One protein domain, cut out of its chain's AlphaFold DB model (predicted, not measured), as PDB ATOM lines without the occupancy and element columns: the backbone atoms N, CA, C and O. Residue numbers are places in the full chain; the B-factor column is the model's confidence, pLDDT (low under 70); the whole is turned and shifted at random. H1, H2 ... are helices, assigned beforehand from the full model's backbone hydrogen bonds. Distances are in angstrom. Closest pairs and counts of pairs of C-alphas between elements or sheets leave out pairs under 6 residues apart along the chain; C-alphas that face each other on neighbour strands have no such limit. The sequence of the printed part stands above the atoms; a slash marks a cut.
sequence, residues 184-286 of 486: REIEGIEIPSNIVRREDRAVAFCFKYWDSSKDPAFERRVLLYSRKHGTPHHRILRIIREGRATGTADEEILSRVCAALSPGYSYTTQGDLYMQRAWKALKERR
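This is residues 184 to 286 of the 486 residues of an uncharacterized protein of Treponema sp (UniProt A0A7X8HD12). The longest helix, H6, lies beside H2, and together they cross the hairpin of H4 and H5: H2 packs on both of its helices, H6 on H5. At the far end from H6, H3 folds back along part of H4, and the short H1 packs across H3. The helix packing is part aligned, part crossed: of seven touching pairs given a tilt, 3 are at a shallow tilt. The printed part has 103 residues with six named helices, H1 to H6 in order along the chain, and no named strand; it is all helix, with 74 residues in helices. The whole is compact and rounded, with a radius of gyration of the C-alphas of 13.0 A and spans of 34 by 26 by 24 A.

Start at H6, residues 269 to 284. It touches H2, residues 198 to 209, at a shallow tilt of 32 degrees, the same way; their closest C-alphas, Glu 199 and Met 275, are 6.0 A apart. With residues 272 to 276 alone, H6 also touches H5, residues 250 to 261, at a steep tilt of 62 degrees; the closest C-alphas, Glu 251 and Gln 276, are 6.2 A apart. Look next at Ala 202 and Cys 258, the closest C-alphas of H2 and H5 at 5.2 A: these helices touch at a steep tilt of 67 degrees, only just short of about perpendicular. H5 forms a hairpin with H4, residues 233 to 246, opposite ways at a shallow tilt of 22 degrees, closest at the C-alphas of Ile 236 and Val 257, 5.6 A. H4 forms another hairpin with H3, residues 216 to 229, at 30 degrees, closest at the C-alphas of Leu 223 and His 234, 5.1 A. H1, residues 184 to 189, touches H3 about perpendicular at 84 degrees, closest at the C-alphas of Ile 189 and Val 222, 6.4 A. H4 and H6 are apart. In the six helices every O i to N i+4 pair is within hydrogen-bond range.

Find C-alpha 269 at (13.267, 3.363, -26.370); from there H6 runs 22.6 A to C-alpha 284 at (28.773, 9.553, -41.555). H4 measures 20.3 A, H3 20.2 A, H5 16.7 A and H2 16.5 A. H1 begins at C-alpha 184, at (43.560, 23.389, -23.811).

The two C-alphas farthest apart, those of Arg 184 and Thr 269, are 36.4 A apart. The printed part has no cut, and no link is long. Look for pLDDT under 70 at residues 184 to 185, 217, 220, 263 to 267 and 286; the mean of the printed part is 80.7.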
ATOM      1  N   ARG A 184      43.762  24.278 -22.651       65.75
ATOM      2  CA  ARG A 184      43.560  23.389 -23.811       65.75
ATOM      3  C   ARG A 184      43.230  21.946 -23.422       65.75
ATOM      4  O   ARG A 184      42.492  21.276 -24.135       65.75
ATOM      5  N   GLU A 185      43.769  21.444 -22.313       69.62
ATOM      6  CA  GLU A 185      43.430  20.103 -21.821       69.62
ATOM      7  C   GLU A 185      42.033  20.074 -21.206       69.62
ATOM      8  O   GLU A 185      41.296  19.121 -21.442       69.62
ATOM      9  N   ILE A 186      41.650  21.124 -20.475       74.94
ATOM     10  CA  ILE A 186      40.291  21.287 -19.942       74.94
ATOM     11  C   ILE A 186      39.290  21.364 -21.102       74.94
ATOM     12  O   ILE A 186      38.362  20.560 -21.156       74.94
ATOM     13  N   GLU A 187      39.541  22.217 -22.100       76.31
ATOM     14  CA  GLU A 187      38.748  22.288 -23.334       76.31
ATOM     15  C   GLU A 187      38.702  20.937 -24.070       76.31
ATOM     16  O   GLU A 187      37.662  20.547 -24.598       76.31
ATOM     17  N   GLY A 188      39.792  20.165 -24.059       74.19
ATOM     18  CA  GLY A 188      39.861  18.808 -24.613       74.19
ATOM     19  C   GLY A 188      39.033  17.755 -23.861       74.19
ATOM     20  O   GLY A 188      38.743  16.700 -24.429       74.19
ATOM     21  N   ILE A 189      38.605  18.027 -22.624       80.88
ATOM     22  CA  ILE A 189      37.850  17.101 -21.763       80.88
ATOM     23  C   ILE A 189      36.386  17.533 -21.608       80.88
ATOM     24  O   ILE A 189      35.501  16.673 -21.613       80.88
ATOM     25  N   GLU A 190      36.125  18.833 -21.479       83.50
ATOM     26  CA  GLU A 190      34.804  19.397 -21.192       83.50
ATOM     27  C   GLU A 190      33.826  19.275 -22.359       83.50
ATOM     28  O   GLU A 190      34.195  19.369 -23.530       83.50
ATOM     29  N   ILE A 191      32.547  19.082 -22.045       82.06
ATOM     30  CA  ILE A 191      31.473  19.144 -23.039       82.06
ATOM     31  C   ILE A 191      30.791  20.504 -22.924       82.06
ATOM     32  O   ILE A 191      30.480  20.908 -21.801       82.06
ATOM     33  N   PRO A 192      30.531  21.198 -24.050       78.44
ATOM     34  CA  PRO A 192      29.782  22.446 -24.060       78.44
ATOM     35  C   PRO A 192      28.503  22.371 -23.213       78.44
ATOM     36  O   PRO A 192      27.648  21.503 -23.403       78.44
ATOM     37  N   SER A 193      28.378  23.289 -22.254       72.62
ATOM     38  CA  SER A 193      27.291  23.308 -21.265       72.62
ATOM     39  C   SER A 193      25.919  23.636 -21.862       72.62
ATOM     40  O   SER A 193      24.901  23.343 -21.237       72.62
ATOM     41  N   ASN A 194      25.881  24.166 -23.089       79.31
ATOM     42  CA  ASN A 194      24.663  24.369 -23.875       79.31
ATOM     43  C   ASN A 194      23.970  23.052 -24.285       79.31
ATOM     44  O   ASN A 194      22.802  23.076 -24.669       79.31
ATOM     45  N   ILE A 195      24.649  21.902 -24.183       80.69
ATOM     46  CA  ILE A 195      24.035  20.590 -24.394       80.69
ATOM     47  C   ILE A 195      23.322  20.161 -23.103       80.69
ATOM     48  O   ILE A 195      23.912  19.544 -22.211       80.69
ATOM     49  N   VAL A 196      22.040  20.523 -23.000       76.38
ATOM     50  CA  VAL A 196      21.185  20.248 -21.827       76.38
ATOM     51  C   VAL A 196      20.584  18.837 -21.867       76.38
ATOM     52  O   VAL A 196      20.453  18.184 -20.832       76.38
ATOM     53  N   ARG A 197      20.226  18.345 -23.060       81.38
ATOM     54  CA  ARG A 197      19.550  17.054 -23.247       81.38
ATOM     55  C   ARG A 197      20.478  15.870 -22.922       81.38
ATOM     56  O   ARG A 197      21.649  15.865 -23.301       81.38
ATOM     57  N   ARG A 198      19.951  14.853 -22.224       81.25
ATOM     58  CA  ARG A 198      20.732  13.704 -21.713       81.25
ATOM     59  C   ARG A 198      21.343  12.869 -22.836       81.25
ATOM     60  O   ARG A 198      22.528  12.552 -22.787       81.25
ATOM     61  N   GLU A 199      20.549  12.562 -23.853       85.19
ATOM     62  CA  GLU A 199      20.959  11.769 -25.011       85.19
ATOM     63  C   GLU A 199      22.042  12.488 -25.822       85.19
ATOM     64  O   GLU A 199      23.050  11.884 -26.179       85.19
ATOM     65  N   ASP A 200      21.894  13.801 -26.023       83.75
ATOM     66  CA  ASP A 200      22.904  14.618 -26.704       83.75
ATOM     67  C   ASP A 200      24.211  14.691 -25.913       83.75
ATOM     68  O   ASP A 200      25.290  14.634 -26.501       83.75
ATOM     69  N   ARG A 201      24.143  14.746 -24.576       85.94
ATOM     70  CA  ARG A 201      25.334  14.633 -23.719       85.94
ATOM     71  C   ARG A 201      26.014  13.278 -23.890       85.94
ATOM     72  O   ARG A 201      27.226  13.248 -24.091       85.94
ATOM     73  N   ALA A 202      25.270  12.171 -23.848       85.88
ATOM     74  CA  ALA A 202      25.823  10.826 -24.025       85.88
ATOM     75  C   ALA A 202      26.496  10.656 -25.400       85.88
ATOM     76  O   ALA A 202      27.629  10.173 -25.485       85.88
ATOM     77  N   VAL A 203      25.844  11.137 -26.463       88.38
ATOM     78  CA  VAL A 203      26.380  11.163 -27.831       88.38
ATOM     79  C   VAL A 203      27.619  12.061 -27.932       88.38
ATOM     80  O   VAL A 203      28.613  11.651 -28.530       88.38
ATOM     81  N   ALA A 204      27.622  13.242 -27.308       86.94
ATOM     82  CA  ALA A 204      28.773  14.147 -27.297       86.94
ATOM     83  C   ALA A 204      29.979  13.560 -26.539       86.94
ATOM     84  O   ALA A 204      31.111  13.679 -27.014       86.94
ATOM     85  N   PHE A 205      29.755  12.869 -25.412       88.00
ATOM     86  CA  PHE A 205      30.797  12.119 -24.699       88.00
ATOM     87  C   PHE A 205      31.388  11.023 -25.580       88.00
ATOM     88  O   PHE A 205      32.609  10.956 -25.740       88.00
ATOM     89  N   CYS A 206      30.533  10.211 -26.208       86.94
ATOM     90  CA  CYS A 206      30.981   9.172 -27.129       86.94
ATOM     91  C   CYS A 206      31.777   9.769 -28.293       86.94
ATOM     92  O   CYS A 206      32.869   9.290 -28.571       86.94
ATOM     93  N   PHE A 207      31.306  10.857 -28.912       87.38
ATOM     94  CA  PHE A 207      31.968  11.512 -30.047       87.38
ATOM     95  C   PHE A 207      33.337  12.095 -29.700       87.38
ATOM     96  O   PHE A 207      34.291  11.944 -30.469       87.38
ATOM     97  N   LYS A 208      33.434  12.765 -28.546       87.19
ATOM     98  CA  LYS A 208      34.656  13.438 -28.098       87.19
ATOM     99  C   LYS A 208      35.716  12.448 -27.629       87.19
ATOM    100  O   LYS A 208      36.901  12.667 -27.860       87.19
ATOM    101  N   TYR A 209      35.303  11.356 -26.987       88.00
ATOM    102  CA  TYR A 209      36.223  10.364 -26.425       88.00
ATOM    103  C   TYR A 209      36.456   9.167 -27.360       88.00
ATOM    104  O   TYR A 209      37.284   8.314 -27.042       88.00
ATOM    105  N   TRP A 210      35.779   9.096 -28.517       85.62
ATOM    106  CA  TRP A 210      35.831   7.929 -29.404       85.62
ATOM    107  C   TRP A 210      37.255   7.547 -29.794       85.62
ATOM    108  O   TRP A 210      37.688   6.438 -29.496       85.62
ATOM    109  N   ASP A 211      38.011   8.454 -30.408       83.69
ATOM    110  CA  ASP A 211      39.356   8.139 -30.902       83.69
ATOM    111  C   ASP A 211      40.353   8.050 -29.742       83.69
ATOM    112  O   ASP A 211      41.082   7.063 -29.615       83.69
ATOM    113  N   SER A 212      40.291   9.034 -28.842       82.19
ATOM    114  CA  SER A 212      41.172   9.193 -27.682       82.19
ATOM    115  C   SER A 212      41.003   8.111 -26.606       82.19
ATOM    116  O   SER A 212      41.864   7.982 -25.746       82.19
ATOM    117  N   SER A 213      39.953   7.282 -26.658       80.25
ATOM    118  CA  SER A 213      39.750   6.141 -25.738       80.25
ATOM    119  C   SER A 213      40.850   5.073 -25.783       80.25
ATOM    120  O   SER A 213      40.924   4.237 -24.884       80.25
ATOM    121  N   LYS A 214      41.706   5.088 -26.815       76.06
ATOM    122  CA  LYS A 214      42.902   4.233 -26.905       76.06
ATOM    123  C   LYS A 214      44.187   4.907 -26.411       76.06
ATOM    124  O   LYS A 214      45.182   4.204 -26.277       76.06
ATOM    125  N   ASP A 215      44.187   6.219 -26.159       77.69
ATOM    126  CA  ASP A 215      45.355   6.964 -25.669       77.69
ATOM    127  C   ASP A 215      45.437   6.904 -24.126       77.69
ATOM    128  O   ASP A 215      44.599   7.510 -23.447       77.69
ATOM    129  N   PRO A 216      46.455   6.238 -23.542       70.81
ATOM    130  CA  PRO A 216      46.639   6.202 -22.090       70.81
ATOM    131  C   PRO A 216      46.888   7.592 -21.481       70.81
ATOM    132  O   PRO A 216      46.531   7.836 -20.327       70.81
ATOM    133  N   ALA A 217      47.468   8.533 -22.236       69.31
ATOM    134  CA  ALA A 217      47.696   9.892 -21.750       69.31
ATOM    135  C   ALA A 217      46.378  10.671 -21.620       69.31
ATOM    136  O   ALA A 217      46.174  11.380 -20.631       69.31
ATOM    137  N   PHE A 218      45.453  10.506 -22.570       78.56
ATOM    138  CA  PHE A 218      44.102  11.057 -22.480       78.56
ATOM    139  C   PHE A 218      43.325  10.491 -21.291       78.56
ATOM    140  O   PHE A 218      42.737  11.265 -20.538       78.56
ATOM    141  N   GLU A 219      43.388   9.178 -21.065       79.75
ATOM    142  CA  GLU A 219      42.729   8.531 -19.926       79.75
ATOM    143  C   GLU A 219      43.158   9.121 -18.579       79.75
ATOM    144  O   GLU A 219      42.313   9.476 -17.754       79.75
ATOM    145  N   ARG A 220      44.463   9.335 -18.391       69.94
ATOM    146  CA  ARG A 220      44.992   9.938 -17.161       69.94
ATOM    147  C   ARG A 220      44.625  11.416 -17.008       69.94
ATOM    148  O   ARG A 220      44.311  11.837 -15.898       69.94
ATOM    149  N   ARG A 221      44.591  12.200 -18.094       76.88
ATOM    150  CA  ARG A 221      44.082  13.589 -18.053       76.88
ATOM    151  C   ARG A 221      42.608  13.632 -17.634       76.88
ATOM    152  O   ARG A 221      42.243  14.420 -16.762       76.88
ATOM    153  N   VAL A 222      41.779  12.751 -18.198       81.50
ATOM    154  CA  VAL A 222      40.353  12.640 -17.855       81.50
ATOM    155  C   VAL A 222      40.154  12.174 -16.406       81.50
ATOM    156  O   VAL A 222      39.278  12.704 -15.726       81.50
ATOM    157  N   LEU A 223      40.982  11.255 -15.894       78.94
ATOM    158  CA  LEU A 223      40.987  10.853 -14.478       78.94
ATOM    159  C   LEU A 223      41.279  12.034 -13.538       78.94
ATOM    160  O   LEU A 223      40.543  12.249 -12.572       78.94
ATOM    161  N   LEU A 224      42.322  12.818 -13.832       71.44
ATOM    162  CA  LEU A 224      42.700  13.994 -13.042       71.44
ATOM    163  C   LEU A 224      41.588  15.055 -13.031       71.44
ATOM    164  O   LEU A 224      41.239  15.565 -11.965       71.44
ATOM    165  N   TYR A 225      40.989  15.342 -14.191       79.38
ATOM    166  CA  TYR A 225      39.851  16.260 -14.301       79.38
ATOM    167  C   TYR A 225      38.628  15.755 -13.519       79.38
ATOM    168  O   TYR A 225      38.065  16.481 -12.700       79.38
ATOM    169  N   SER A 226      38.261  14.486 -13.721       79.81
ATOM    170  CA  SER A 226      37.120  13.825 -13.078       79.81
ATOM    171  C   SER A 226      37.193  13.896 -11.551       79.81
ATOM    172  O   SER A 226      36.195  14.226 -10.914       79.81
ATOM    173  N   ARG A 227      38.379  13.688 -10.958       70.31
ATOM    174  CA  ARG A 227      38.582  13.855  -9.509       70.31
ATOM    175  C   ARG A 227      38.541  15.311  -9.057       70.31
ATOM    176  O   ARG A 227      37.885  15.606  -8.067       70.31
ATOM    177  N   LYS A 228      39.212  16.221  -9.773       70.94
ATOM    178  CA  LYS A 228      39.302  17.638  -9.385       70.94
ATOM    179  C   LYS A 228      37.947  18.352  -9.395       70.94
ATOM    180  O   LYS A 228      37.730  19.243  -8.581       70.94
ATOM    181  N   HIS A 229      37.059  17.965 -10.308       73.62
ATOM    182  CA  HIS A 229      35.747  18.590 -10.490       73.62
ATOM    183  C   HIS A 229      34.571  17.717 -10.005       73.62
ATOM    184  O   HIS A 229      33.422  18.129 -10.129       73.62
ATOM    185  N   GLY A 230      34.829  16.513  -9.474       74.88
ATOM    186  CA  GLY A 230      33.784  15.582  -9.019       74.88
ATOM    187  C   GLY A 230      32.873  15.049 -10.136       74.88
ATOM    188  O   GLY A 230      31.735  14.662  -9.879       74.88
ATOM    189  N   THR A 231      33.333  15.055 -11.391       83.56
ATOM    190  CA  THR A 231      32.503  14.778 -12.576       83.56
ATOM    191  C   THR A 231      32.647  13.329 -13.068       83.56
ATOM    192  O   THR A 231      33.711  12.727 -12.917       83.56
ATOM    193  N   PRO A 232      31.636  12.735 -13.738       83.69
ATOM    194  CA  PRO A 232      31.655  11.324 -14.153       83.69
ATOM    195  C   PRO A 232      32.557  11.004 -15.367       83.69
ATOM    196  O   PRO A 232      32.500   9.891 -15.895       83.69
ATOM    197  N   HIS A 233      33.398  11.937 -15.830       85.69
ATOM    198  CA  HIS A 233      34.099  11.839 -17.120       85.69
ATOM    199  C   HIS A 233      34.997  10.593 -17.231       85.69
ATOM    200  O   HIS A 233      35.010   9.936 -18.271       85.69
ATOM    201  N   HIS A 234      35.697  10.212 -16.155       84.44
ATOM    202  CA  HIS A 234      36.545   9.016 -16.149       84.44
ATOM    203  C   HIS A 234      35.735   7.716 -16.241       84.44
ATOM    204  O   HIS A 234      36.096   6.814 -16.995       84.44
ATOM    205  N   ARG A 235      34.596   7.633 -15.537       84.44
ATOM    206  CA  ARG A 235      33.677   6.484 -15.613       84.44
ATOM    207  C   ARG A 235      33.157   6.295 -17.041       84.44
ATOM    208  O   ARG A 235      33.144   5.175 -17.542       84.44
ATOM    209  N   ILE A 236      32.780   7.393 -17.694       88.38
ATOM    210  CA  ILE A 236      32.290   7.408 -19.078       88.38
ATOM    211  C   ILE A 236      33.376   6.948 -20.057       88.38
ATOM    212  O   ILE A 236      33.121   6.089 -20.899       88.38
ATOM    213  N   LEU A 237      34.602   7.463 -19.919       88.44
ATOM    214  CA  LEU A 237      35.722   7.050 -20.762       88.44
ATOM    215  C   LEU A 237      36.020   5.549 -20.636       88.44
ATOM    216  O   LEU A 237      36.238   4.886 -21.651       88.44
ATOM    217  N   ARG A 238      35.985   5.008 -19.410       87.56
ATOM    218  CA  ARG A 238      36.236   3.584 -19.152       87.56
ATOM    219  C   ARG A 238      35.218   2.691 -19.866       87.56
ATOM    220  O   ARG A 238      35.617   1.736 -20.521       87.56
ATOM    221  N   ILE A 239      33.933   3.057 -19.830       87.06
ATOM    222  CA  ILE A 239      32.848   2.355 -20.543       87.06
ATOM    223  C   ILE A 239      33.099   2.332 -22.058       87.06
ATOM    224  O   ILE A 239      32.984   1.279 -22.687       87.06
ATOM    225  N   ILE A 240      33.488   3.470 -22.646       88.00
ATOM    226  CA  ILE A 240      33.804   3.564 -24.082       88.00
ATOM    227  C   ILE A 240      35.018   2.688 -24.423       88.00
ATOM    228  O   ILE A 240      34.997   1.957 -25.412       88.00
ATOM    229  N   ARG A 241      36.072   2.723 -23.596       87.69
ATOM    230  CA  ARG A 241      37.289   1.920 -23.789       87.69
ATOM    231  C   ARG A 241      37.009   0.418 -23.697       87.69
ATOM    232  O   ARG A 241      37.409  -0.317 -24.597       87.69
ATOM    233  N   GLU A 242      36.312  -0.029 -22.653       85.88
ATOM    234  CA  GLU A 242      35.922  -1.431 -22.440       85.88
ATOM    235  C   GLU A 242      35.042  -1.949 -23.588       85.88
ATOM    236  O   GLU A 242      35.325  -3.005 -24.160       85.88
ATOM    237  N   GLY A 243      34.026  -1.177 -23.993       85.69
ATOM    238  CA  GLY A 243      33.144  -1.532 -25.105       85.69
ATOM    239  C   GLY A 243      33.880  -1.653 -26.442       85.69
ATOM    240  O   GLY A 243      33.680  -2.614 -27.182       85.69
ATOM    241  N   ARG A 244      34.809  -0.730 -26.737       85.38
ATOM    242  CA  ARG A 244      35.637  -0.790 -27.956       85.38
ATOM    243  C   ARG A 244      36.687  -1.902 -27.931       85.38
ATOM    244  O   ARG A 244      37.034  -2.405 -28.995       85.38
ATOM    245  N   ALA A 245      37.209  -2.272 -26.761       84.38
ATOM    246  CA  ALA A 245      38.173  -3.366 -26.622       84.38
ATOM    247  C   ALA A 245      37.518  -4.746 -26.802       84.38
ATOM    248  O   ALA A 245      38.130  -5.648 -27.366       84.38
ATOM    249  N   THR A 246      36.269  -4.889 -26.355       84.31
ATOM    250  CA  THR A 246      35.472  -6.124 -26.466       84.31
ATOM    251  C   THR A 246      34.696  -6.246 -27.781       84.31
ATOM    252  O   THR A 246      34.154  -7.309 -28.063       84.31
ATOM    253  N   GLY A 247      34.640  -5.187 -28.596       83.94
ATOM    254  CA  GLY A 247      33.862  -5.172 -29.840       83.94
ATOM    255  C   GLY A 247      32.347  -5.109 -29.614       83.94
ATOM    256  O   GLY A 247      31.588  -5.586 -30.453       83.94
ATOM    257  N   THR A 248      31.911  -4.537 -28.487       88.06
ATOM    258  CA  THR A 248      30.487  -4.342 -28.171       88.06
ATOM    259  C   THR A 248      29.829  -3.432 -29.219       88.06
ATOM    260  O   THR A 248      30.469  -2.508 -29.728       88.06
ATOM    261  N   ALA A 249      28.546  -3.655 -29.522       87.75
ATOM    262  CA  ALA A 249      27.779  -2.785 -30.410       87.75
ATOM    263  C   ALA A 249      27.769  -1.325 -29.909       87.75
ATOM    264  O   ALA A 249      27.613  -1.068 -28.714       87.75
ATOM    265  N   ASP A 250      27.882  -0.363 -30.834       87.31
ATOM    266  CA  ASP A 250      27.877   1.082 -30.535       87.31
ATOM    267  C   ASP A 250      26.699   1.508 -29.642       87.31
ATOM    268  O   ASP A 250      26.827   2.365 -28.772       87.31
ATOM    269  N   GLU A 251      25.545   0.896 -29.889       87.38
ATOM    270  CA  GLU A 251      24.249   1.171 -29.271       87.38
ATOM    271  C   GLU A 251      24.268   0.849 -27.771       87.38
ATOM    272  O   GLU A 251      23.793   1.625 -26.942       87.38
ATOM    273  N   GLU A 252      24.911  -0.259 -27.410       86.00
ATOM    274  CA  GLU A 252      25.086  -0.681 -26.026       86.00
ATOM    275  C   GLU A 252      26.132   0.187 -25.306       86.00
ATOM    276  O   GLU A 252      25.963   0.516 -24.131       86.00
ATOM    277  N   ILE A 253      27.176   0.643 -26.013       87.88
ATOM    278  CA  ILE A 253      28.144   1.612 -25.471       87.88
ATOM    279  C   ILE A 253      27.440   2.939 -25.149       87.88
ATOM    280  O   ILE A 253      27.603   3.459 -24.044       87.88
ATOM    281  N   LEU A 254      26.616   3.457 -26.068       88.50
ATOM    282  CA  LEU A 254      25.807   4.667 -25.863       88.50
ATOM    283  C   LEU A 254      24.863   4.524 -24.664       88.50
ATOM    284  O   LEU A 254      24.831   5.405 -23.804       88.50
ATOM    285  N   SER A 255      24.144   3.400 -24.566       86.44
ATOM    286  CA  SER A 255      23.218   3.128 -23.460       86.44
ATOM    287  C   SER A 255      23.940   3.078 -22.104       86.44
ATOM    288  O   SER A 255      23.557   3.777 -21.160       86.44
ATOM    289  N   ARG A 256      25.075   2.362 -22.016       86.56
ATOM    290  CA  ARG A 256      25.924   2.314 -20.808       86.56
ATOM    291  C   ARG A 256      26.485   3.694 -20.427       86.56
ATOM    292  O   ARG A 256      26.539   4.023 -19.241       86.56
ATOM    293  N   VAL A 257      26.876   4.524 -21.401       87.50
ATOM    294  CA  VAL A 257      27.324   5.912 -21.160       87.50
ATOM    295  C   VAL A 257      26.177   6.795 -20.657       87.50
ATOM    296  O   VAL A 257      26.373   7.560 -19.712       87.50
ATOM    297  N   CYS A 258      24.974   6.660 -21.220       86.12
ATOM    298  CA  CYS A 258      23.790   7.383 -20.757       86.12
ATOM    299  C   CYS A 258      23.432   7.010 -19.304       86.12
ATOM    300  O   CYS A 258      23.214   7.896 -18.476       86.12
ATOM    301  N   ALA A 259      23.483   5.722 -18.951       85.31
ATOM    302  CA  ALA A 259      23.284   5.253 -17.576       85.31
ATOM    303  C   ALA A 259      24.353   5.783 -16.594       85.31
ATOM    304  O   ALA A 259      24.060   6.062 -15.432       85.31
ATOM    305  N   ALA A 260      25.598   5.981 -17.045       84.38
ATOM    306  CA  ALA A 260      26.657   6.574 -16.223       84.38
ATOM    307  C   ALA A 260      26.488   8.089 -15.981       84.38
ATOM    308  O   ALA A 260      27.049   8.609 -15.015       84.38
ATOM    309  N   LEU A 261      25.725   8.785 -16.832       83.00
ATOM    310  CA  LEU A 261      25.418  10.219 -16.723       83.00
ATOM    311  C   LEU A 261      24.214  10.534 -15.829       83.00
ATOM    312  O   LEU A 261      24.011  11.687 -15.451       83.00
ATOM    313  N   SER A 262      23.377   9.546 -15.526       75.69
ATOM    314  CA  SER A 262      22.189   9.713 -14.688       75.69
ATOM    315  C   SER A 262      21.931   8.413 -13.923       75.69
ATOM    316  O   SER A 262      21.294   7.517 -14.471       75.69
ATOM    317  N   PRO A 263      22.427   8.284 -12.674       59.12
ATOM    318  CA  PRO A 263      22.166   7.120 -11.832       59.12
ATOM    319  C   PRO A 263      20.704   7.124 -11.358       59.12
ATOM    320  O   PRO A 263      20.379   7.572 -10.264       59.12
ATOM    321  N   GLY A 264      19.820   6.640 -12.225       55.06
ATOM    322  CA  GLY A 264      18.388   6.477 -12.005       55.06
ATOM    323  C   GLY A 264      17.766   5.777 -13.212       55.06
ATOM    324  O   GLY A 264      18.252   5.928 -14.333       55.06
ATOM    325  N   TYR A 265      16.708   4.994 -12.997       49.25
ATOM    326  CA  TYR A 265      16.022   4.250 -14.061       49.25
ATOM    327  C   TYR A 265      15.238   5.200 -14.990       49.25
ATOM    328  O   TYR A 265      14.027   5.343 -14.889       49.25
ATOM    329  N   SER A 266      15.938   5.857 -15.919       54.31
ATOM    330  CA  SER A 266      15.339   6.642 -17.006       54.31
ATOM    331  C   SER A 266      15.663   6.008 -18.360       54.31
ATOM    332  O   SER A 266      16.384   6.584 -19.177       54.31
ATOM    333  N   TYR A 267      15.167   4.788 -18.559       57.34
ATOM    334  CA  TYR A 267      15.279   4.043 -19.810       57.34
ATOM    335  C   TYR A 267      14.126   4.428 -20.747       57.34
ATOM    336  O   TYR A 267      12.964   4.316 -20.362       57.34
ATOM    337  N   THR A 268      14.420   4.889 -21.969       75.50
ATOM    338  CA  THR A 268      13.381   5.157 -22.980       75.50
ATOM    339  C   THR A 268      13.824   4.694 -24.364       75.50
ATOM    340  O   THR A 268      14.858   5.115 -24.881       75.50
ATOM    341  N   THR A 269      12.996   3.881 -25.019       76.00
ATOM    342  CA  THR A 269      13.267   3.363 -26.370       76.00
ATOM    343  C   THR A 269      13.348   4.484 -27.416       76.00
ATOM    344  O   THR A 269      14.085   4.381 -28.391       76.00
ATOM    345  N   GLN A 270      12.631   5.597 -27.207       74.00
ATOM    346  CA  GLN A 270      12.753   6.791 -28.053       74.00
ATOM    347  C   GLN A 270      14.099   7.512 -27.868       74.00
ATOM    348  O   GLN A 270      14.631   8.041 -28.845       74.00
ATOM    349  N   GLY A 271      14.662   7.509 -26.654       79.69
ATOM    350  CA  GLY A 271      16.005   8.019 -26.375       79.69
ATOM    351  C   GLY A 271      17.086   7.179 -27.057       79.69
ATOM    352  O   GLY A 271      17.935   7.737 -27.748       79.69
ATOM    353  N   ASP A 272      17.001   5.849 -26.966       81.25
ATOM    354  CA  ASP A 272      17.928   4.931 -27.647       81.25
ATOM    355  C   ASP A 272      17.888   5.103 -29.175       81.25
ATOM    356  O   ASP A 272      18.920   5.357 -29.799       81.25
ATOM    357  N   LEU A 273      16.694   5.073 -29.785       84.56
ATOM    358  CA  LEU A 273      16.514   5.300 -31.229       84.56
ATOM    359  C   LEU A 273      17.027   6.678 -31.677       84.56
ATOM    360  O   LEU A 273      17.507   6.835 -32.804       84.56
ATOM    361  N   TYR A 274      16.924   7.691 -30.814       89.06
ATOM    362  CA  TYR A 274      17.488   9.012 -31.067       89.06
ATOM    363  C   TYR A 274      19.023   8.990 -31.019       89.06
ATOM    364  O   TYR A 274      19.656   9.448 -31.973       89.06
ATOM    365  N   MET A 275      19.620   8.410 -29.969       87.94
ATOM    366  CA  MET A 275      21.076   8.278 -29.832       87.94
ATOM    367  C   MET A 275      21.684   7.506 -31.003       87.94
ATOM    368  O   MET A 275      22.667   7.966 -31.577       87.94
ATOM    369  N   GLN A 276      21.074   6.393 -31.421       87.12
ATOM    370  CA  GLN A 276      21.499   5.612 -32.589       87.12
ATOM    371  C   GLN A 276      21.530   6.460 -33.873       87.12
ATOM    372  O   GLN A 276      22.533   6.474 -34.590       87.12
ATOM    373  N   ARG A 277      20.454   7.210 -34.160       87.88
ATOM    374  CA  ARG A 277      20.360   8.073 -35.354       87.88
ATOM    375  C   ARG A 277      21.368   9.222 -35.317       87.88
ATOM    376  O   ARG A 277      22.048   9.461 -36.313       87.88
ATOM    377  N   ALA A 278      21.488   9.904 -34.178       86.75
ATOM    378  CA  ALA A 278      22.440  10.998 -33.987       86.75
ATOM    379  C   ALA A 278      23.895  10.508 -34.106       86.75
ATOM    380  O   ALA A 278      24.712  11.130 -34.785       86.75
ATOM    381  N   TRP A 279      24.203   9.354 -33.514       89.62
ATOM    382  CA  TRP A 279      25.518   8.724 -33.583       89.62
ATOM    383  C   TRP A 279      25.898   8.305 -35.002       89.62
ATOM    384  O   TRP A 279      27.005   8.597 -35.456       89.62
ATOM    385  N   LYS A 280      24.961   7.687 -35.731       87.38
ATOM    386  CA  LYS A 280      25.154   7.312 -37.132       87.38
ATOM    387  C   LYS A 280      25.443   8.535 -38.006       87.38
ATOM    388  O   LYS A 280      26.461   8.543 -38.692       87.38
ATOM    389  N   ALA A 281      24.646   9.600 -37.892       86.75
ATOM    390  CA  ALA A 281      24.875  10.845 -38.630       86.75
ATOM    391  C   ALA A 281      26.234  11.503 -38.295       86.75
ATOM    392  O   ALA A 281      26.902  12.054 -39.171       86.75
ATOM    393  N   LEU A 282      26.687  11.424 -37.037       86.38
ATOM    394  CA  LEU A 282      28.003  11.924 -36.623       86.38
ATOM    395  C   LEU A 282      29.173  11.074 -37.141       86.38
ATOM    396  O   LEU A 282      30.238  11.631 -37.415       86.38
ATOM    397  N   LYS A 283      28.994   9.755 -37.294       83.19
ATOM    398  CA  LYS A 283      29.968   8.873 -37.957       83.19
ATOM    399  C   LYS A 283      30.023   9.118 -39.464       83.19
ATOM    400  O   LYS A 283      31.110   9.297 -39.998       83.19
ATOM    401  N   GLU A 284      28.872   9.228 -40.123       84.00
ATOM    402  CA  GLU A 284      28.773   9.553 -41.555       84.00
ATOM    403  C   GLU A 284      29.406  10.916 -41.879       84.00
ATOM    404  O   GLU A 284      30.071  11.065 -42.898       84.00
ATOM    405  N   ARG A 285      29.297  11.902 -40.977       79.00
ATOM    406  CA  ARG A 285      29.981  13.204 -41.098       79.00
ATOM    407  C   ARG A 285      31.491  13.152 -40.796       79.00
ATOM    408  O   ARG A 285      32.196  14.119 -41.079       79.00
ATOM    409  N   ARG A 286      31.985  12.064 -40.195       66.94
ATOM    410  CA  ARG A 286      33.406  11.831 -39.870       66.94
ATOM    411  C   ARG A 286      34.150  11.060 -40.957       66.94
ATOM    412  O   ARG A 286      35.356  11.249 -41.077       66.94
TER     413      ARG A 286